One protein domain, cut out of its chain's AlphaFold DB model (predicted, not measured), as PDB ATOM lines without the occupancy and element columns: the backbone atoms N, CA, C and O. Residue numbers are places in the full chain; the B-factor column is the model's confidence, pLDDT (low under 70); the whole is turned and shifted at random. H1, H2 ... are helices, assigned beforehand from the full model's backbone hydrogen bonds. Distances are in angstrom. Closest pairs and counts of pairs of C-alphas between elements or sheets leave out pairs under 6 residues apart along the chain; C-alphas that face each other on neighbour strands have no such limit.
ATOM      1  N   GLU A  38       0.356 -44.134 -20.766       80.06
ATOM      2  CA  GLU A  38       0.161 -44.670 -19.406       80.06
ATOM      3  C   GLU A  38       0.655 -46.116 -19.261       80.06
ATOM      4  O   GLU A  38       0.670 -46.669 -18.162       80.06
ATOM      5  N   PHE A  39       1.064 -46.751 -20.362       83.31
ATOM      6  CA  PHE A  39       1.294 -48.188 -20.408       83.31
ATOM      7  C   PHE A  39       2.310 -48.672 -19.362       83.31
ATOM      8  O   PHE A  39       2.003 -49.583 -18.597       83.31
ATOM      9  N   THR A  40       3.485 -48.041 -19.260       79.62
ATOM     10  CA  THR A  40       4.511 -48.402 -18.259       79.62
ATOM     11  C   THR A  40       3.984 -48.324 -16.833       79.62
ATOM     12  O   THR A  40       4.200 -49.238 -16.037       79.62
ATOM     13  N   HIS A  41       3.268 -47.245 -16.523       80.31
ATOM     14  CA  HIS A  41       2.677 -47.008 -15.210       80.31
ATOM     15  C   HIS A  41       1.670 -48.100 -14.856       80.31
ATOM     16  O   HIS A  41       1.745 -48.721 -13.795       80.31
ATOM     17  N   CYS A  42       0.776 -48.407 -15.792       84.44
ATOM     18  CA  CYS A  42      -0.225 -49.445 -15.616       84.44
ATOM     19  C   CYS A  42       0.397 -50.848 -15.518       84.44
ATOM     20  O   CYS A  42      -0.088 -51.673 -14.748       84.44
ATOM     21  N   ILE A  43       1.488 -51.144 -16.232       86.31
ATOM     22  CA  ILE A  43       2.194 -52.428 -16.095       86.31
ATOM     23  C   ILE A  43       2.874 -52.554 -14.726       86.31
ATOM     24  O   ILE A  43       2.778 -53.614 -14.103       86.31
ATOM     25  N   ALA A  44       3.515 -51.494 -14.229       84.06
ATOM     26  CA  ALA A  44       4.090 -51.490 -12.884       84.06
ATOM     27  C   ALA A  44       3.007 -51.710 -11.814       84.06
ATOM     28  O   ALA A  44       3.206 -52.495 -10.889       84.06
ATOM     29  N   TYR A  45       1.823 -51.120 -12.001       86.06
ATOM     30  CA  TYR A  45       0.658 -51.399 -11.164       86.06
ATOM     31  C   TYR A  45       0.237 -52.872 -11.193       86.06
ATOM     32  O   TYR A  45       0.060 -53.482 -10.142       86.06
ATOM     33  N   GLU A  46       0.122 -53.475 -12.381       88.94
ATOM     34  CA  GLU A  46      -0.214 -54.898 -12.516       88.94
ATOM     35  C   GLU A  46       0.801 -55.805 -11.794       88.94
ATOM     36  O   GLU A  46       0.418 -56.844 -11.250       88.94
ATOM     37  N   MET A  47       2.082 -55.430 -11.755       88.06
ATOM     38  CA  MET A  47       3.085 -56.140 -10.956       88.06
ATOM     39  C   MET A  47       2.856 -55.939  -9.456       88.06
ATOM     40  O   MET A  47       2.847 -56.917  -8.707       88.06
ATOM     41  N   ALA A  48       2.623 -54.698  -9.026       87.25
ATOM     42  CA  ALA A  48       2.441 -54.345  -7.625       87.25
ATOM     43  C   ALA A  48       1.281 -55.102  -6.975       87.25
ATOM     44  O   ALA A  48       1.472 -55.765  -5.960       87.25
ATOM     45  N   ILE A  49       0.106 -55.111  -7.608       87.06
ATOM     46  CA  ILE A  49      -1.088 -55.785  -7.067       87.06
ATOM     47  C   ILE A  49      -0.991 -57.318  -7.052       87.06
ATOM     48  O   ILE A  49      -1.880 -57.988  -6.531       87.06
ATOM     49  N   ARG A  50       0.054 -57.893  -7.660       89.88
ATOM     50  CA  ARG A  50       0.347 -59.337  -7.651       89.88
ATOM     51  C   ARG A  50       1.412 -59.726  -6.628       89.88
ATOM     52  O   ARG A  50       1.672 -60.919  -6.455       89.88
ATOM     53  N   ASN A  51       2.039 -58.745  -5.980       89.94
ATOM     54  CA  ASN A  51       2.998 -58.978  -4.913       89.94
ATOM     55  C   ASN A  51       2.273 -59.471  -3.655       89.94
ATOM     56  O   ASN A  51       1.278 -58.888  -3.234       89.94
ATOM     57  N   GLU A  52       2.787 -60.531  -3.039       86.25
ATOM     58  CA  GLU A  52       2.154 -61.175  -1.883       86.25
ATOM     59  C   GLU A  52       1.941 -60.219  -0.696       86.25
ATOM     60  O   GLU A  52       0.850 -60.190  -0.127       86.25
ATOM     61  N   GLU A  53       2.929 -59.376  -0.379       87.12
ATOM     62  CA  GLU A  53       2.822 -58.402   0.714       87.12
ATOM     63  C   GLU A  53       1.751 -57.348   0.412       87.12
ATOM     64  O   GLU A  53       0.905 -57.056   1.257       87.12
ATOM     65  N   VAL A  54       1.746 -56.803  -0.810       89.00
ATOM     66  CA  VAL A  54       0.739 -55.821  -1.248       89.00
ATOM     67  C   VAL A  54      -0.658 -56.399  -1.115       89.00
ATOM     68  O   VAL A  54      -1.563 -55.737  -0.613       89.00
ATOM     69  N   ILE A  55      -0.837 -57.645  -1.534       85.75
ATOM     70  CA  ILE A  55      -2.117 -58.328  -1.456       85.75
ATOM     71  C   ILE A  55      -2.559 -58.495   0.017       85.75
ATOM     72  O   ILE A  55      -3.720 -58.220   0.341       85.75
ATOM     73  N   ILE A  56      -1.660 -58.926   0.911       86.50
ATOM     74  CA  ILE A  56      -1.933 -59.061   2.353       86.50
ATOM     75  C   ILE A  56      -2.350 -57.709   2.949       86.50
ATOM     76  O   ILE A  56      -3.400 -57.605   3.588       86.50
ATOM     77  N   LEU A  57      -1.561 -56.664   2.697       89.00
ATOM     78  CA  LEU A  57      -1.799 -55.316   3.208       89.00
ATOM     79  C   LEU A  57      -3.079 -54.694   2.642       89.00
ATOM     80  O   LEU A  57      -3.812 -54.044   3.381       89.00
ATOM     81  N   THR A  58      -3.391 -54.922   1.365       85.62
ATOM     82  CA  THR A  58      -4.614 -54.404   0.730       85.62
ATOM     83  C   THR A  58      -5.854 -55.000   1.388       85.62
ATOM     84  O   THR A  58      -6.764 -54.268   1.768       85.62
ATOM     85  N   LYS A  59      -5.869 -56.315   1.636       83.62
ATOM     86  CA  LYS A  59      -6.969 -56.967   2.366       83.62
ATOM     87  C   LYS A  59      -7.092 -56.490   3.803       83.62
ATOM     88  O   LYS A  59      -8.202 -56.349   4.320       83.62
ATOM     89  N   LEU A  60      -5.962 -56.294   4.480       87.88
ATOM     90  CA  LEU A  60      -5.964 -55.708   5.811       87.88
ATOM     91  C   LEU A  60      -6.626 -54.327   5.765       87.88
ATOM     92  O   LEU A  60      -7.564 -54.079   6.516       87.88
ATOM     93  N   LEU A  61      -6.189 -53.474   4.839       87.25
ATOM     94  CA  LEU A  61      -6.701 -52.122   4.656       87.25
ATOM     95  C   LEU A  61      -8.200 -52.097   4.328       87.25
ATOM     96  O   LEU A  61      -8.927 -51.292   4.899       87.25
ATOM     97  N   GLU A  62      -8.690 -52.982   3.459       82.38
ATOM     98  CA  GLU A  62     -10.121 -53.126   3.157       82.38
ATOM     99  C   GLU A  62     -10.942 -53.416   4.422       82.38
ATOM    100  O   GLU A  62     -11.917 -52.718   4.704       82.38
ATOM    101  N   ASN A  63     -10.514 -54.394   5.229       83.19
ATOM    102  CA  ASN A  63     -11.194 -54.731   6.480       83.19
ATOM    103  C   ASN A  63     -11.125 -53.582   7.499       83.19
ATOM    104  O   ASN A  63     -12.117 -53.284   8.161       83.19
ATOM    105  N   LEU A  64      -9.982 -52.896   7.601       84.62
ATOM    106  CA  LEU A  64      -9.827 -51.727   8.472       84.62
ATOM    107  C   LEU A  64     -10.714 -50.556   8.039       84.62
ATOM    108  O   LEU A  64     -11.280 -49.874   8.888       84.62
ATOM    109  N   ASN A  65     -10.880 -50.335   6.734       80.75
ATOM    110  CA  ASN A  65     -11.777 -49.309   6.204       80.75
ATOM    111  C   ASN A  65     -13.247 -49.612   6.513       80.75
ATOM    112  O   ASN A  65     -13.997 -48.690   6.838       80.75
ATOM    113  N   ILE A  66     -13.659 -50.884   6.457       78.94
ATOM    114  CA  ILE A  66     -15.003 -51.306   6.880       78.94
ATOM    115  C   ILE A  66     -15.210 -50.981   8.365       78.94
ATOM    116  O   ILE A  66     -16.176 -50.299   8.702       78.94
ATOM    117  N   LEU A  67     -14.267 -51.373   9.229       79.56
ATOM    118  CA  LEU A  67     -14.346 -51.100  10.670       79.56
ATOM    119  C   LEU A  67     -14.360 -49.593  10.977       79.56
ATOM    120  O   LEU A  67     -15.168 -49.136  11.779       79.56
ATOM    121  N   ASN A  68     -13.522 -48.793  10.309       76.25
ATOM    122  CA  ASN A  68     -13.517 -47.333  10.465       76.25
ATOM    123  C   ASN A  68     -14.842 -46.695  10.038       76.25
ATOM    124  O   ASN A  68     -15.326 -45.770  10.691       76.25
ATOM    125  N   LYS A  69     -15.449 -47.185   8.952       74.69
ATOM    126  CA  LYS A  69     -16.762 -46.715   8.507       74.69
ATOM    127  C   LYS A  69     -17.843 -47.035   9.541       74.69
ATOM    128  O   LYS A  69     -18.681 -46.180   9.814       74.69
ATOM    129  N   GLU A  70     -17.822 -48.237  10.113       73.69
ATOM    130  CA  GLU A  70     -18.737 -48.634  11.191       73.69
ATOM    131  C   GLU A  70     -18.552 -47.761  12.440       73.69
ATOM    132  O   GLU A  70     -19.537 -47.299  13.010       73.69
ATOM    133  N   LEU A  71     -17.309 -47.459  12.827       73.25
ATOM    134  CA  LEU A  71     -17.011 -46.542  13.934       73.25
ATOM    135  C   LEU A  71     -17.604 -45.143  13.699       73.25
ATOM    136  O   LEU A  71     -18.268 -44.603  14.582       73.25
ATOM    137  N   PHE A  72     -17.424 -44.581  12.502       69.81
ATOM    138  CA  PHE A  72     -17.915 -43.240  12.182       69.81
ATOM    139  C   PHE A  72     -19.446 -43.152  12.104       69.81
ATOM    140  O   PHE A  72     -20.045 -42.205  12.607       69.81
ATOM    141  N   LEU A  73     -20.106 -44.137  11.482       66.62
ATOM    142  CA  LEU A  73     -21.571 -44.146  11.377       66.62
ATOM    143  C   LEU A  73     -22.248 -44.183  12.754       66.62
ATOM    144  O   LEU A  73     -23.297 -43.565  12.926       66.62
ATOM    145  N   ASN A  74     -21.638 -44.860  13.730       63.34
ATOM    146  CA  ASN A  74     -22.144 -44.877  15.100       63.34
ATOM    147  C   ASN A  74     -21.999 -43.525  15.801       63.34
ATOM    148  O   ASN A  74     -22.932 -43.113  16.485       63.34
ATOM    149  N   GLN A  75     -20.881 -42.817  15.603       62.00
ATOM    150  CA  GLN A  75     -20.686 -41.481  16.182       62.00
ATOM    151  C   GLN A  75     -21.769 -40.501  15.700       62.00
ATOM    152  O   GLN A  75     -22.460 -39.897  16.514       62.00
ATOM    153  N   ASN A  76     -22.020 -40.442  14.389       56.50
ATOM    154  CA  ASN A  76     -23.037 -39.544  13.827       56.50
ATOM    155  C   ASN A  76     -24.476 -39.884  14.252       56.50
ATOM    156  O   ASN A  76     -25.319 -38.994  14.353       56.50
ATOM    157  N   PHE A  77     -24.788 -41.168  14.455       53.34
ATOM    158  CA  PHE A  77     -26.115 -41.584  14.911       53.34
ATOM    159  C   PHE A  77     -26.396 -41.100  16.342       53.34
ATOM    160  O   PHE A  77     -27.515 -40.673  16.633       53.34
ATOM    161  N   LEU A  78     -25.377 -41.098  17.207       51.69
ATOM    162  CA  LEU A  78     -25.470 -40.625  18.590       51.69
ATOM    163  C   LEU A  78     -25.634 -39.102  18.675       51.69
ATOM    164  O   LEU A  78     -26.486 -38.630  19.427       51.69
ATOM    165  N   ASP A  79     -24.919 -38.344  17.840       55.53
ATOM    166  CA  ASP A  79     -25.027 -36.876  17.793       55.53
ATOM    167  C   ASP A  79     -26.430 -36.390  17.370       55.53
ATOM    168  O   ASP A  79     -26.829 -35.266  17.678       55.53
ATOM    169  N   SER A  80     -27.206 -37.238  16.683       55.75
ATOM    170  CA  SER A  80     -28.539 -36.902  16.164       55.75
ATOM    171  C   SER A  80     -29.718 -37.174  17.115       55.75
ATOM    172  O   SER A  80     -30.795 -36.631  16.885       55.75
ATOM    173  N   ASN A  81     -29.541 -37.969  18.184       54.81
ATOM    174  CA  ASN A  81     -30.642 -38.484  19.023       54.81
ATOM    175  C   ASN A  81     -30.392 -38.276  20.532       54.81
ATOM    176  O   ASN A  81     -30.278 -39.225  21.307       54.81
ATOM    177  N   ILE A  82     -30.328 -37.012  20.962       56.56
ATOM    178  CA  ILE A  82     -29.940 -36.599  22.328       56.56
ATOM    179  C   ILE A  82     -30.977 -36.970  23.423       56.56
ATOM    180  O   ILE A  82     -30.652 -36.944  24.609       56.56
ATOM    181  N   GLU A  83     -32.211 -37.366  23.084       55.78
ATOM    182  CA  GLU A  83     -33.312 -37.459  24.068       55.78
ATOM    183  C   GLU A  83     -33.459 -38.799  24.837       55.78
ATOM    184  O   GLU A  83     -34.202 -38.840  25.815       55.78
ATOM    185  N   GLU A  84     -32.723 -39.879  24.521       55.22
ATOM    186  CA  GLU A  84     -32.892 -41.200  25.184       55.22
ATOM    187  C   GLU A  84     -31.580 -41.839  25.705       55.22
ATOM    188  O   GLU A  84     -31.267 -43.002  25.488       55.22
ATOM    189  N   ILE A  85     -30.795 -41.104  26.484       56.12
ATOM    190  CA  ILE A  85     -29.392 -41.410  26.851       56.12
ATOM    191  C   ILE A  85     -29.102 -42.842  27.395       56.12
ATOM    192  O   ILE A  85     -28.026 -43.386  27.146       56.12
ATOM    193  N   ASN A  86     -30.028 -43.514  28.096       57.22
ATOM    194  CA  ASN A  86     -29.722 -44.778  28.803       57.22
ATOM    195  C   ASN A  86     -29.879 -46.069  27.973       57.22
ATOM    196  O   ASN A  86     -29.146 -47.031  28.203       57.22
ATOM    197  N   SER A  87     -30.815 -46.125  27.018       57.12
ATOM    198  CA  SER A  87     -30.960 -47.296  26.129       57.12
ATOM    199  C   SER A  87     -29.845 -47.325  25.076       57.12
ATOM    200  O   SER A  87     -29.312 -48.391  24.750       57.12
ATOM    201  N   TYR A  88     -29.421 -46.140  24.628       59.03
ATOM    202  CA  TYR A  88     -28.423 -45.975  23.578       59.03
ATOM    203  C   TYR A  88     -27.004 -46.259  24.076       59.03
ATOM    204  O   TYR A  88     -26.275 -46.956  23.376       59.03
ATOM    205  N   ALA A  89     -26.645 -45.878  25.307       60.19
ATOM    206  CA  ALA A  89     -25.336 -46.202  25.890       60.19
ATOM    207  C   ALA A  89     -25.069 -47.722  25.968       60.19
ATOM    208  O   ALA A  89     -23.965 -48.194  25.690       60.19
ATOM    209  N   MET A  90     -26.093 -48.525  26.289       60.94
ATOM    210  CA  MET A  90     -25.975 -49.990  26.264       60.94
ATOM    211  C   MET A  90     -25.863 -50.540  24.838       60.94
ATOM    212  O   MET A  90     -25.095 -51.475  24.606       60.94
ATOM    213  N   SER A  91     -26.594 -49.966  23.879       62.34
ATOM    214  CA  SER A  91     -26.492 -50.352  22.466       62.34
ATOM    215  C   SER A  91     -25.125 -50.002  21.857       62.34
ATOM    216  O   SER A  91     -24.559 -50.814  21.127       62.34
ATOM    217  N   GLU A  92     -24.544 -48.863  22.244       67.25
ATOM    218  CA  GLU A  92     -23.215 -48.400  21.842       67.25
ATOM    219  C   GLU A  92     -22.122 -49.340  22.365       67.25
ATOM    220  O   GLU A  92     -21.267 -49.791  21.602       67.25
ATOM    221  N   LEU A  93     -22.188 -49.721  23.646       68.94
ATOM    222  CA  LEU A  93     -21.251 -50.679  24.240       68.94
ATOM    223  C   LEU A  93     -21.300 -52.050  23.549       68.94
ATOM    224  O   LEU A  93     -20.256 -52.680  23.365       68.94
ATOM    225  N   ILE A  94     -22.489 -52.513  23.149       76.25
ATOM    226  CA  ILE A  94     -22.650 -53.762  22.389       76.25
ATOM    227  C   ILE A  94     -22.033 -53.621  20.992       76.25
ATOM    228  O   ILE A  94     -21.320 -54.522  20.549       76.25
ATOM    229  N   TYR A  95     -22.261 -52.497  20.313       79.31
ATOM    230  CA  TYR A  95     -21.756 -52.271  18.962       79.31
ATOM    231  C   TYR A  95     -20.227 -52.146  18.931       79.31
ATOM    232  O   TYR A  95     -19.562 -52.822  18.145       79.31
ATOM    233  N   LEU A  96     -19.650 -51.357  19.843       83.31
ATOM    234  CA  LEU A  96     -18.199 -51.242  19.998       83.31
ATOM    235  C   LEU A  96     -17.565 -52.592  20.329       83.31
ATOM    236  O   LEU A  96     -16.512 -52.923  19.791       83.31
ATOM    237  N   LYS A  97     -18.224 -53.411  21.157       85.88
ATOM    238  CA  LYS A  97     -17.757 -54.770  21.439       85.88
ATOM    239  C   LYS A  97     -17.688 -55.626  20.170       85.88
ATOM    240  O   LYS A  97     -16.668 -56.271  19.962       85.88
ATOM    241  N   ILE A  98     -18.704 -55.586  19.302       86.25
ATOM    242  CA  ILE A  98     -18.694 -56.312  18.017       86.25
ATOM    243  C   ILE A  98     -17.524 -55.846  17.137       86.25
ATOM    244  O   ILE A  98     -16.780 -56.677  16.617       86.25
ATOM    245  N   ILE A  99     -17.317 -54.530  17.012       86.56
ATOM    246  CA  ILE A  99     -16.199 -53.959  16.244       86.56
ATOM    247  C   ILE A  99     -14.854 -54.427  16.817       86.56
ATOM    248  O   ILE A  99     -13.974 -54.858  16.070       86.56
ATOM    249  N   PHE A 100     -14.682 -54.384  18.140       91.81
ATOM    250  CA  PHE A 100     -13.441 -54.791  18.800       91.81
ATOM    251  C   PHE A 100     -13.181 -56.297  18.710       91.81
ATOM    252  O   PHE A 100     -12.028 -56.707  18.545       91.81
ATOM    253  N   ASP A 101     -14.226 -57.120  18.776       89.38
ATOM    254  CA  ASP A 101     -14.128 -58.567  18.585       89.38
ATOM    255  C   ASP A 101     -13.718 -58.881  17.133       89.38
ATOM    256  O   ASP A 101     -12.776 -59.646  16.906       89.38
ATOM    257  N   ASN A 102     -14.331 -58.211  16.149       88.06
ATOM    258  CA  ASN A 102     -13.967 -58.325  14.734       88.06
ATOM    259  C   ASN A 102     -12.521 -57.883  14.472       88.06
ATOM    260  O   ASN A 102     -11.778 -58.579  13.779       88.06
ATOM    261  N   PHE A 103     -12.086 -56.769  15.063       91.19
ATOM    262  CA  PHE A 103     -10.698 -56.323  14.966       91.19
ATOM    263  C   PHE A 103      -9.733 -57.330  15.606       91.19
ATOM    264  O   PHE A 103      -8.715 -57.681  15.019       91.19
ATOM    265  N   SER A 104     -10.068 -57.884  16.773       90.38
ATOM    266  CA  SER A 104      -9.240 -58.901  17.439       90.38
ATOM    267  C   SER A 104      -9.086 -60.175  16.599       90.38
ATOM    268  O   SER A 104      -8.005 -60.778  16.556       90.38
ATOM    269  N   LEU A 105     -10.150 -60.580  15.897       88.25
ATOM    270  CA  LEU A 105     -10.103 -61.659  14.911       88.25
ATOM    271  C   LEU A 105      -9.212 -61.279  13.723       88.25
ATOM    272  O   LEU A 105      -8.353 -62.077  13.346       88.25
ATOM    273  N   LEU A 106      -9.351 -60.054  13.207       88.06
ATOM    274  CA  LEU A 106      -8.535 -59.517  12.120       88.06
ATOM    275  C   LEU A 106      -7.041 -59.497  12.461       88.06
ATOM    276  O   LEU A 106      -6.247 -59.724  11.565       88.06
ATOM    277  N   LEU A 107      -6.641 -59.286  13.719       87.69
ATOM    278  CA  LEU A 107      -5.226 -59.291  14.130       87.69
ATOM    279  C   LEU A 107      -4.603 -60.693  14.232       87.69
ATOM    280  O   LEU A 107      -3.385 -60.832  14.198       87.69
ATOM    281  N   THR A 108      -5.417 -61.739  14.382       84.31
ATOM    282  CA  THR A 108      -4.949 -63.122  14.620       84.31
ATOM    283  C   THR A 108      -4.036 -63.731  13.531       84.31
ATOM    284  O   THR A 108      -3.158 -64.505  13.908       84.31
ATOM    285  N   PRO A 109      -4.199 -63.420  12.230       83.31
ATOM    286  CA  PRO A 109      -3.310 -63.850  11.146       83.31
ATOM    287  C   PRO A 109      -1.859 -63.382  11.241       83.31
ATOM    288  O   PRO A 109      -0.981 -64.022  10.670       83.31
ATOM    289  N   TYR A 110      -1.615 -62.235  11.872       82.75
ATOM    290  CA  TYR A 110      -0.368 -61.497  11.710       82.75
ATOM    291  C   TYR A 110       0.638 -61.856  12.806       82.75
ATOM    292  O   TYR A 110       0.264 -62.061  13.964       82.75
ATOM    293  N   GLU A 111       1.926 -61.915  12.448       69.75
ATOM    294  CA  GLU A 111       3.009 -62.108  13.417       69.75
ATOM    295  C   GLU A 111       2.976 -61.016  14.497       69.75
ATOM    296  O   GLU A 111       2.589 -59.874  14.237       69.75
ATOM    297  N   ASN A 112       3.372 -61.377  15.723       72.06
ATOM    298  CA  ASN A 112       3.100 -60.586  16.926       72.06
ATOM    299  C   ASN A 112       3.472 -59.097  16.789       72.06
ATOM    300  O   ASN A 112       2.646 -58.240  17.107       72.06
ATOM    301  N   ASP A 113       4.677 -58.780  16.315       83.50
ATOM    302  CA  ASP A 113       5.176 -57.405  16.221       83.50
ATOM    303  C   ASP A 113       5.005 -56.777  14.830       83.50
ATOM    304  O   ASP A 113       5.158 -55.566  14.702       83.50
ATOM    305  N   TYR A 114       4.618 -57.538  13.802       89.38
ATOM    306  CA  TYR A 114       4.545 -57.062  12.416       89.38
ATOM    307  C   TYR A 114       3.675 -55.803  12.267       89.38
ATOM    308  O   TYR A 114       4.151 -54.759  11.825       89.38
ATOM    309  N   LEU A 115       2.417 -55.859  12.715       90.56
ATOM    310  CA  LEU A 115       1.495 -54.717  12.619       90.56
ATOM    311  C   LEU A 115       1.909 -53.546  13.516       90.56
ATOM    312  O   LEU A 115       1.698 -52.382  13.174       90.56
ATOM    313  N   LEU A 116       2.521 -53.852  14.660       88.56
ATOM    314  CA  LEU A 116       3.034 -52.840  15.577       88.56
ATOM    315  C   LEU A 116       4.224 -52.093  14.955       88.56
ATOM    316  O   LEU A 116       4.288 -50.869  15.046       88.56
ATOM    317  N   ASN A 117       5.118 -52.806  14.267       89.25
ATOM    318  CA  ASN A 117       6.252 -52.238  13.542       89.25
ATOM    319  C   ASN A 117       5.784 -51.339  12.388       89.25
ATOM    320  O   ASN A 117       6.381 -50.284  12.161       89.25
ATOM    321  N   ILE A 118       4.689 -51.694  11.703       90.94
ATOM    322  CA  ILE A 118       4.071 -50.829  10.684       90.94
ATOM    323  C   ILE A 118       3.638 -49.500  11.316       90.94
ATOM    324  O   ILE A 118       4.033 -48.438  10.835       90.94
ATOM    325  N   ILE A 119       2.899 -49.537  12.429       89.62
ATOM    326  CA  ILE A 119       2.479 -48.318  13.137       89.62
ATOM    327  C   ILE A 119       3.684 -47.485  13.581       89.62
ATOM    328  O   ILE A 119       3.709 -46.274  13.375       89.62
ATOM    329  N   GLN A 120       4.705 -48.115  14.163       87.69
ATOM    330  CA  GLN A 120       5.904 -47.418  14.631       87.69
ATOM    331  C   GLN A 120       6.713 -46.796  13.491       87.69
ATOM    332  O   GLN A 120       7.330 -45.756  13.686       87.69
ATOM    333  N   THR A 121       6.709 -47.402  12.307       89.56
ATOM    334  CA  THR A 121       7.424 -46.863  11.143       89.56
ATOM    335  C   THR A 121       6.691 -45.661  10.560       89.56
ATOM    336  O   THR A 121       7.313 -44.653  10.225       89.56
ATOM    337  N   TYR A 122       5.365 -45.753  10.453       87.06
ATOM    338  CA  TYR A 122       4.575 -44.803   9.677       87.06
ATOM    339  C   TYR A 122       3.893 -43.735  10.530       87.06
ATOM    340  O   TYR A 122       3.889 -42.582  10.130       87.06
ATOM    341  N   ASN A 123       3.403 -44.063  11.725       84.75
ATOM    342  CA  ASN A 123       2.656 -43.159  12.609       84.75
ATOM    343  C   ASN A 123       3.222 -43.117  14.038       84.75
ATOM    344  O   ASN A 123       2.466 -43.067  15.011       84.75
ATOM    345  N   ASN A 124       4.554 -43.110  14.189       81.69
ATOM    346  CA  ASN A 124       5.190 -43.119  15.511       81.69
ATOM    347  C   ASN A 124       4.681 -41.986  16.407       81.69
ATOM    348  O   ASN A 124       4.304 -42.243  17.538       81.69
ATOM    349  N   THR A 125       4.632 -40.744  15.917       79.44
ATOM    350  CA  THR A 125       4.248 -39.577  16.730       79.44
ATOM    351  C   THR A 125       2.859 -39.744  17.346       79.44
ATOM    352  O   THR A 125       2.716 -39.619  18.560       79.44
ATOM    353  N   THR A 126       1.862 -40.105  16.532       74.56
ATOM    354  CA  THR A 126       0.497 -40.383  16.999       74.56
ATOM    355  C   THR A 126       0.478 -41.575  17.946       74.56
ATOM    356  O   THR A 126      -0.186 -41.531  18.971       74.56
ATOM    357  N   PHE A 127       1.255 -42.621  17.662       75.12
ATOM    358  CA  PHE A 127       1.346 -43.798  18.522       75.12
ATOM    359  C   PHE A 127       1.982 -43.498  19.894       75.12
ATOM    360  O   PHE A 127       1.518 -44.002  20.917       75.12
ATOM    361  N   GLN A 128       3.008 -42.639  19.955       73.00
ATOM    362  CA  GLN A 128       3.691 -42.262  21.199       73.00
ATOM    363  C   GLN A 128       2.778 -41.506  22.171       73.00
ATOM    364  O   GLN A 128       2.971 -41.625  23.379       73.00
ATOM    365  N   MET A 129       1.760 -40.793  21.673       68.25
ATOM    366  CA  MET A 129       0.787 -40.087  22.518       68.25
ATOM    367  C   MET A 129      -0.016 -41.032  23.435       68.25
ATOM    368  O   MET A 129      -0.468 -40.597  24.488       68.25
ATOM    369  N   PHE A 130      -0.128 -42.322  23.089       67.88
ATOM    370  CA  PHE A 130      -0.892 -43.327  23.850       67.88
ATOM    371  C   PHE A 130       0.012 -44.414  24.457       67.88
ATOM    372  O   PHE A 130      -0.387 -45.143  25.365       67.88
ATOM    373  N   LYS A 131       1.268 -44.511  23.997       60.75
ATOM    374  CA  LYS A 131       2.242 -45.523  24.437       60.75
ATOM    375  C   LYS A 131       2.698 -45.351  25.890       60.75
ATOM    376  O   LYS A 131       3.063 -46.345  26.518       60.75
ATOM    377  N   SER A 132       2.633 -44.139  26.450       61.41
ATOM    378  CA  SER A 132       2.995 -43.862  27.853       61.41
ATOM    379  C   SER A 132       2.270 -44.773  28.859       61.41
ATOM    380  O   SER A 132       2.808 -45.038  29.933       61.41
ATOM    381  N   HIS A 133       1.105 -45.316  28.486       58.81
ATOM    382  CA  HIS A 133       0.290 -46.222  29.295       58.81
ATOM    383  C   HIS A 133       0.579 -47.726  29.080       58.81
ATOM    384  O   HIS A 133       0.139 -48.543  29.887       58.81
ATOM    385  N   TYR A 134       1.326 -48.114  28.032       65.12
ATOM    386  CA  TYR A 134       1.426 -49.509  27.549       65.12
ATOM    387  C   TYR A 134       2.852 -49.942  27.131       65.12
ATOM    388  O   TYR A 134       3.022 -50.815  26.280       65.12
ATOM    389  N   ASN A 135       3.887 -49.339  27.730       59.41
ATOM    390  CA  ASN A 135       5.308 -49.412  27.330       59.41
ATOM    391  C   ASN A 135       5.950 -50.813  27.184       59.41
ATOM    392  O   ASN A 135       7.045 -50.909  26.630       59.41
ATOM    393  N   GLU A 136       5.310 -51.890  27.641       64.44
ATOM    394  CA  GLU A 136       5.884 -53.246  27.676       64.44
ATOM    395  C   GLU A 136       5.387 -54.177  26.556       64.44
ATOM    396  O   GLU A 136       5.893 -55.293  26.405       64.44
ATOM    397  N   GLU A 137       4.409 -53.752  25.752       70.88
ATOM    398  CA  GLU A 137       3.768 -54.651  24.791       70.88
ATOM    399  C   GLU A 137       4.570 -54.834  23.501       70.88
ATOM    400  O   GLU A 137       4.874 -53.886  22.776       70.88
ATOM    401  N   LYS A 138       4.865 -56.100  23.185       74.88
ATOM    402  CA  LYS A 138       5.556 -56.511  21.951       74.88
ATOM    403  C   LYS A 138       4.606 -56.848  20.804       74.88
ATOM    404  O   LYS A 138       5.075 -57.123  19.708       74.88
ATOM    405  N   SER A 139       3.293 -56.872  21.049       84.25
ATOM    406  CA  SER A 139       2.304 -57.175  20.016       84.25
ATOM    407  C   SER A 139       1.145 -56.194  20.012       84.25
ATOM    408  O   SER A 139       0.657 -55.776  21.066       84.25
ATOM    409  N   LEU A 140       0.665 -55.864  18.809       87.81
ATOM    410  CA  LEU A 140      -0.494 -54.986  18.658       87.81
ATOM    411  C   LEU A 140      -1.745 -55.603  19.292       87.81
ATOM    412  O   LEU A 140      -2.551 -54.897  19.886       87.81
ATOM    413  N   LYS A 141      -1.875 -56.932  19.224       87.69
ATOM    414  CA  LYS A 141      -2.991 -57.679  19.812       87.69
ATOM    415  C   LYS A 141      -3.029 -57.565  21.335       87.69
ATOM    416  O   LYS A 141      -4.093 -57.337  21.903       87.69
ATOM    417  N   ASN A 142      -1.888 -57.705  22.006       86.00
ATOM    418  CA  ASN A 142      -1.844 -57.594  23.463       86.00
ATOM    419  C   ASN A 142      -2.109 -56.159  23.919       86.00
ATOM    420  O   ASN A 142      -2.871 -55.951  24.862       86.00
ATOM    421  N   LEU A 143      -1.528 -55.187  23.208       86.94
ATOM    422  CA  LEU A 143      -1.786 -53.769  23.435       86.94
ATOM    423  C   LEU A 143      -3.280 -53.467  23.279       86.94
ATOM    424  O   LEU A 143      -3.886 -52.902  24.185       86.94
ATOM    425  N   PHE A 144      -3.902 -53.932  22.194       89.12
ATOM    426  CA  PHE A 144      -5.331 -53.755  21.948       89.12
ATOM    427  C   PHE A 144      -6.202 -54.374  23.052       89.12
ATOM    428  O   PHE A 144      -7.179 -53.769  23.476       89.12
ATOM    429  N   ASN A 145      -5.840 -55.545  23.579       87.69
ATOM    430  CA  ASN A 145      -6.604 -56.191  24.651       87.69
ATOM    431  C   ASN A 145      -6.566 -55.419  25.981       87.69
ATOM    432  O   ASN A 145      -7.539 -55.475  26.734       87.69
ATOM    433  N   LYS A 146      -5.464 -54.716  26.271       86.88
ATOM    434  CA  LYS A 146      -5.281 -53.908  27.493       86.88
ATOM    435  C   LYS A 146      -5.740 -52.454  27.343       86.88
ATOM    436  O   LYS A 146      -5.909 -51.763  28.348       86.88
ATOM    437  N   ALA A 147      -5.914 -51.996  26.107       86.69
ATOM    438  CA  ALA A 147      -6.325 -50.642  25.770       86.69
ATOM    439  C   ALA A 147      -7.734 -50.306  26.287       86.69
ATOM    440  O   ALA A 147      -8.634 -51.157  26.310       86.69
ATOM    441  N   THR A 148      -7.935 -49.041  26.665       87.56
ATOM    442  CA  THR A 148      -9.279 -48.497  26.910       87.56
ATOM    443  C   THR A 148     -10.098 -48.502  25.613       87.56
ATOM    444  O   THR A 148      -9.546 -48.624  24.522       87.56
ATOM    445  N   ASN A 149     -11.425 -48.352  25.687       85.56
ATOM    446  CA  ASN A 149     -12.249 -48.289  24.470       85.56
ATOM    447  C   ASN A 149     -11.843 -47.122  23.548       85.56
ATOM    448  O   ASN A 149     -11.821 -47.298  22.333       85.56
ATOM    449  N   ALA A 150     -11.473 -45.968  24.117       82.56
ATOM    450  CA  ALA A 150     -10.982 -44.822  23.351       82.56
ATOM    451  C   ALA A 150      -9.663 -45.152  22.632       82.56
ATOM    452  O   ALA A 150      -9.532 -44.921  21.430       82.56
ATOM    453  N   ASP A 151      -8.725 -45.786  23.339       84.31
ATOM    454  CA  ASP A 151      -7.447 -46.202  22.754       84.31
ATOM    455  C   ASP A 151      -7.640 -47.280  21.682       84.31
ATOM    456  O   ASP A 151      -6.974 -47.250  20.654       84.31
ATOM    457  N   LYS A 152      -8.581 -48.213  21.872       87.69
ATOM    458  CA  LYS A 152      -8.931 -49.234  20.872       87.69
ATOM    459  C   LYS A 152      -9.403 -48.611  19.564       87.69
ATOM    460  O   LYS A 152      -8.923 -49.014  18.507       87.69
ATOM    461  N   ILE A 153     -10.300 -47.624  19.625       85.62
ATOM    462  CA  ILE A 153     -10.767 -46.882  18.441       85.62
ATOM    463  C   ILE A 153      -9.576 -46.256  17.722       85.62
ATOM    464  O   ILE A 153      -9.398 -46.439  16.516       85.62
ATOM    465  N   LEU A 154      -8.712 -45.578  18.473       83.75
ATOM    466  CA  LEU A 154      -7.557 -44.930  17.887       83.75
ATOM    467  C   LEU A 154      -6.562 -45.925  17.278       83.75
ATOM    468  O   LEU A 154      -6.037 -45.671  16.198       83.75
ATOM    469  N   ILE A 155      -6.310 -47.063  17.926       87.38
ATOM    470  CA  ILE A 155      -5.434 -48.117  17.400       87.38
ATOM    471  C   ILE A 155      -5.929 -48.597  16.032       87.38
ATOM    472  O   ILE A 155      -5.115 -48.763  15.123       87.38
ATOM    473  N   ILE A 156      -7.243 -48.783  15.866       89.00
ATOM    474  CA  ILE A 156      -7.846 -49.177  14.584       89.00
ATOM    475  C   ILE A 156      -7.576 -48.100  13.522       89.00
ATOM    476  O   ILE A 156      -7.082 -48.414  12.435       89.00
ATOM    477  N   MET A 157      -7.824 -46.829  13.851       85.19
ATOM    478  CA  MET A 157      -7.610 -45.701  12.937       85.19
ATOM    479  C   MET A 157      -6.134 -45.544  12.545       85.19
ATOM    480  O   MET A 157      -5.811 -45.441  11.363       85.19
ATOM    481  N   VAL A 158      -5.227 -45.573  13.524       87.19
ATOM    482  CA  VAL A 158      -3.781 -45.426  13.316       87.19
ATOM    483  C   VAL A 158      -3.223 -46.600  12.519       87.19
ATOM    484  O   VAL A 158      -2.405 -46.380  11.623       87.19
ATOM    485  N   LEU A 159      -3.663 -47.834  12.788       91.31
ATOM    486  CA  LEU A 159      -3.263 -48.986  11.981       91.31
ATOM    487  C   LEU A 159      -3.716 -48.812  10.528       91.31
ATOM    488  O   LEU A 159      -2.914 -49.027   9.626       91.31
ATOM    489  N   CYS A 160      -4.959 -48.377  10.308       88.88
ATOM    490  CA  CYS A 160      -5.504 -48.142   8.972       88.88
ATOM    491  C   CYS A 160      -4.644 -47.155   8.166       88.88
ATOM    492  O   CYS A 160      -4.173 -47.494   7.082       88.88
ATOM    493  N   VAL A 161      -4.344 -45.986   8.742       85.50
ATOM    494  CA  VAL A 161      -3.483 -44.973   8.102       85.50
ATOM    495  C   VAL A 161      -2.060 -45.499   7.885       85.50
ATOM    496  O   VAL A 161      -1.450 -45.237   6.853       85.50
ATOM    497  N   SER A 162      -1.519 -46.270   8.830       89.62
ATOM    498  CA  SER A 162      -0.156 -46.805   8.723       89.62
ATOM    499  C   SER A 162      -0.016 -47.856   7.622       89.62
ATOM    500  O   SER A 162       0.999 -47.883   6.929       89.62
ATOM    501  N   VAL A 163      -1.026 -48.714   7.448       90.62
ATOM    502  CA  VAL A 163      -1.071 -49.708   6.367       90.62
ATOM    503  C   VAL A 163      -1.199 -49.018   5.008       90.62
ATOM    504  O   VAL A 163      -0.477 -49.380   4.081       90.62
ATOM    505  N   ASP A 164      -2.052 -47.995   4.905       86.19
ATOM    506  CA  ASP A 164      -2.196 -47.174   3.695       86.19
ATOM    507  C   ASP A 164      -0.864 -46.502   3.317       86.19
ATOM    508  O   ASP A 164      -0.392 -46.643   2.191       86.19
ATOM    509  N   TRP A 165      -0.173 -45.877   4.279       85.44
ATOM    510  CA  TRP A 165       1.140 -45.268   4.035       85.44
ATOM    511  C   TRP A 165       2.221 -46.276   3.663       85.44
ATOM    512  O   TRP A 165       3.088 -45.949   2.855       85.44
ATOM    513  N   LYS A 166       2.187 -47.495   4.212       89.12
ATOM    514  CA  LYS A 166       3.113 -48.558   3.804       89.12
ATOM    515  C   LYS A 166       2.893 -48.951   2.343       89.12
ATOM    516  O   LYS A 166       3.860 -49.000   1.585       89.12
ATOM    517  N   LEU A 167       1.644 -49.193   1.938       86.44
ATOM    518  CA  LEU A 167       1.290 -49.495   0.545       86.44
ATOM    519  C   LEU A 167       1.723 -48.370  -0.401       86.44
ATOM    520  O   LEU A 167       2.363 -48.626  -1.420       86.44
ATOM    521  N   GLU A 168       1.450 -47.126  -0.023       82.25
ATOM    522  CA  GLU A 168       1.754 -45.950  -0.830       82.25
ATOM    523  C   GLU A 168       3.264 -45.689  -0.956       82.25
ATOM    524  O   GLU A 168       3.731 -45.322  -2.032       82.25
ATOM    525  N   ARG A 169       4.039 -45.845   0.128       81.00
ATOM    526  CA  ARG A 169       5.458 -45.442   0.187       81.00
ATOM    527  C   ARG A 169       6.442 -46.552  -0.162       81.00
ATOM    528  O   ARG A 169       7.508 -46.245  -0.683       81.00
ATOM    529  N   GLU A 170       6.126 -47.809   0.143       84.62
ATOM    530  CA  GLU A 170       7.007 -48.939  -0.191       84.62
ATOM    531  C   GLU A 170       6.615 -49.616  -1.499       84.62
ATOM    532  O   GLU A 170       7.489 -50.106  -2.205       84.62
ATOM    533  N   TYR A 171       5.320 -49.641  -1.824       82.88
ATOM    534  CA  TYR A 171       4.792 -50.388  -2.966       82.88
ATOM    535  C   TYR A 171       4.143 -49.511  -4.028       82.88
ATOM    536  O   TYR A 171       3.754 -50.022  -5.076       82.88
ATOM    537  N   TYR A 172       4.082 -48.196  -3.799       78.12
ATOM    538  CA  TYR A 172       3.558 -47.218  -4.749       78.12
ATOM    539  C   TYR A 172       2.073 -47.426  -5.081       78.12
ATOM    540  O   TYR A 172       1.555 -46.798  -5.998       78.12
ATOM    541  N   VAL A 173       1.365 -48.285  -4.343       77.81
ATOM    542  CA  VAL A 173      -0.047 -48.593  -4.583       77.81
ATOM    543  C   VAL A 173      -0.899 -47.596  -3.818       77.81
ATOM    544  O   VAL A 173      -0.822 -47.517  -2.593       77.81
ATOM    545  N   VAL A 174      -1.729 -46.850  -4.542       71.75
ATOM    546  CA  VAL A 174      -2.764 -46.008  -3.944       71.75
ATOM    547  C   VAL A 174      -4.057 -46.810  -3.922       71.75
ATOM    548  O   VAL A 174      -4.405 -47.470  -4.898       71.75
ATOM    549  N   ASN A 175      -4.778 -46.763  -2.804       62.84
ATOM    550  CA  ASN A 175      -6.054 -47.455  -2.654       62.84
ATOM    551  C   ASN A 175      -7.016 -47.126  -3.825       62.84
ATOM    552  O   ASN A 175      -7.365 -45.958  -4.029       62.84
ATOM    553  N   GLU A 176      -7.477 -48.153  -4.559       50.75
ATOM    554  CA  GLU A 176      -8.419 -48.028  -5.690       50.75
ATOM    555  C   GLU A 176      -9.704 -47.272  -5.297       50.75
ATOM    556  O   GLU A 176     -10.297 -46.563  -6.110       50.75
ATOM    557  N   MET A 177     -10.122 -47.354  -4.027       46.50
ATOM    558  CA  MET A 177     -11.314 -46.655  -3.532       46.50
ATOM    559  C   MET A 177     -11.122 -45.142  -3.354       46.50
ATOM    560  O   MET A 177     -12.112 -44.414  -3.310       46.50
ATOM    561  N   LYS A 178      -9.879 -44.647  -3.266       45.81
ATOM    562  CA  LYS A 178      -9.592 -43.200  -3.263       45.81
ATOM    563  C   LYS A 178      -9.612 -42.599  -4.673       45.81
ATOM    564  O   LYS A 178      -9.754 -41.389  -4.805       45.81
ATOM    565  N   SER A 179      -9.476 -43.425  -5.710       38.78
ATOM    566  CA  SER A 179      -9.145 -43.006  -7.080       38.78
ATOM    567  C   SER A 179     -10.291 -43.153  -8.099       38.78
ATOM    568  O   SER A 179     -10.069 -42.964  -9.290       38.78
TER     569      SER A 179
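Overview. This is residues 38 to 179 of the 486 residues of an uncharacterized protein of bioreactor metagenome (UniProt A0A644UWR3). A long helical hairpin, H2 and H3, has a third long helix, H7, packed on H2 at a slant, and the short helix H4 crosses H7 on the side away from H2. H5 follows H4, and H6 sits beside the last residues of H3; residues 38 to 43 stick out at one end of the long axis and the hairpin's tip, residues 79 to 87, at the other. The printed part has 142 residues with seven named helices, H1 to H7 in order along the chain, and no named strand: the class is all helix. It is elongated, spanning 58 by 37 by 26 A, and only just compact, close to loose, with a radius of gyration of the C-alphas of 17.2 A.

Along the chain. H1, residues 39 to 48, begins at C-alpha 39 at (1.294, -48.188, -20.408). H2, residues 52 to 80, is the longest helix, 43.1 A from first to last C-alpha, and H3, residues 85 to 107, measures 32.6 A. C-alpha 80 is at (-28.539, -36.902, 16.164). Three short helices follow: H4, residues 114 to 122, H5, residues 124 to 131, and H6, residues 140 to 146. H7, residues 149 to 170, is 31.3 A long and ends at C-alpha 170 at (7.007, -48.939, -0.191).

Arrangement. H7 is the hub, touching H2, H4, H5 and H6. H2, H3 and H7 form a bundle, a group of long helices beside one another. H7 touches H2 at a steep tilt of 38 degrees, opposite ways, the closest C-alphas being those of Leu 64 and Cys 160, 5.6 A apart. In the hairpin of H2 and H3 the tilt is a shallow 3 degrees, opposite ways, with the closest C-alphas, Leu 67 and Ile 99, 6.5 A apart. H4 touches residues 158 to 166 of H7 alone, about perpendicular at 75 degrees; the closest C-alphas, those of Tyr 122 and Ser 162, are 5.2 A apart. H5 and H6 each only just touch H7, with 3 pairs of C-alphas within 8 A; the closest are Phe 130 and Asp 151, 7.2 A, and Phe 144 and Lys 152, 5.9 A. H6 and H7 form a second hairpin. H6 also touches residues 104 to 107 of H3 alone, with the C-alphas of Leu 107 and Lys 141 closest at 6.3 A. H1 touches no helix. Every O i to N i+4 pair is within hydrogen-bond range in H1, H2, H4, H6 and H7; in H3 it is 18 of 19 and in H5 3 of 4.

Size, cuts and confidence. The C-alphas farthest apart, those of Thr 40 and Asn 86, are 58.3 A apart. The printed part has no cut, and no link is long. The mean pLDDT of the printed part is 78.1; residues 72 to 93, 111, 129 to 136 and 175 to 179 are under 70.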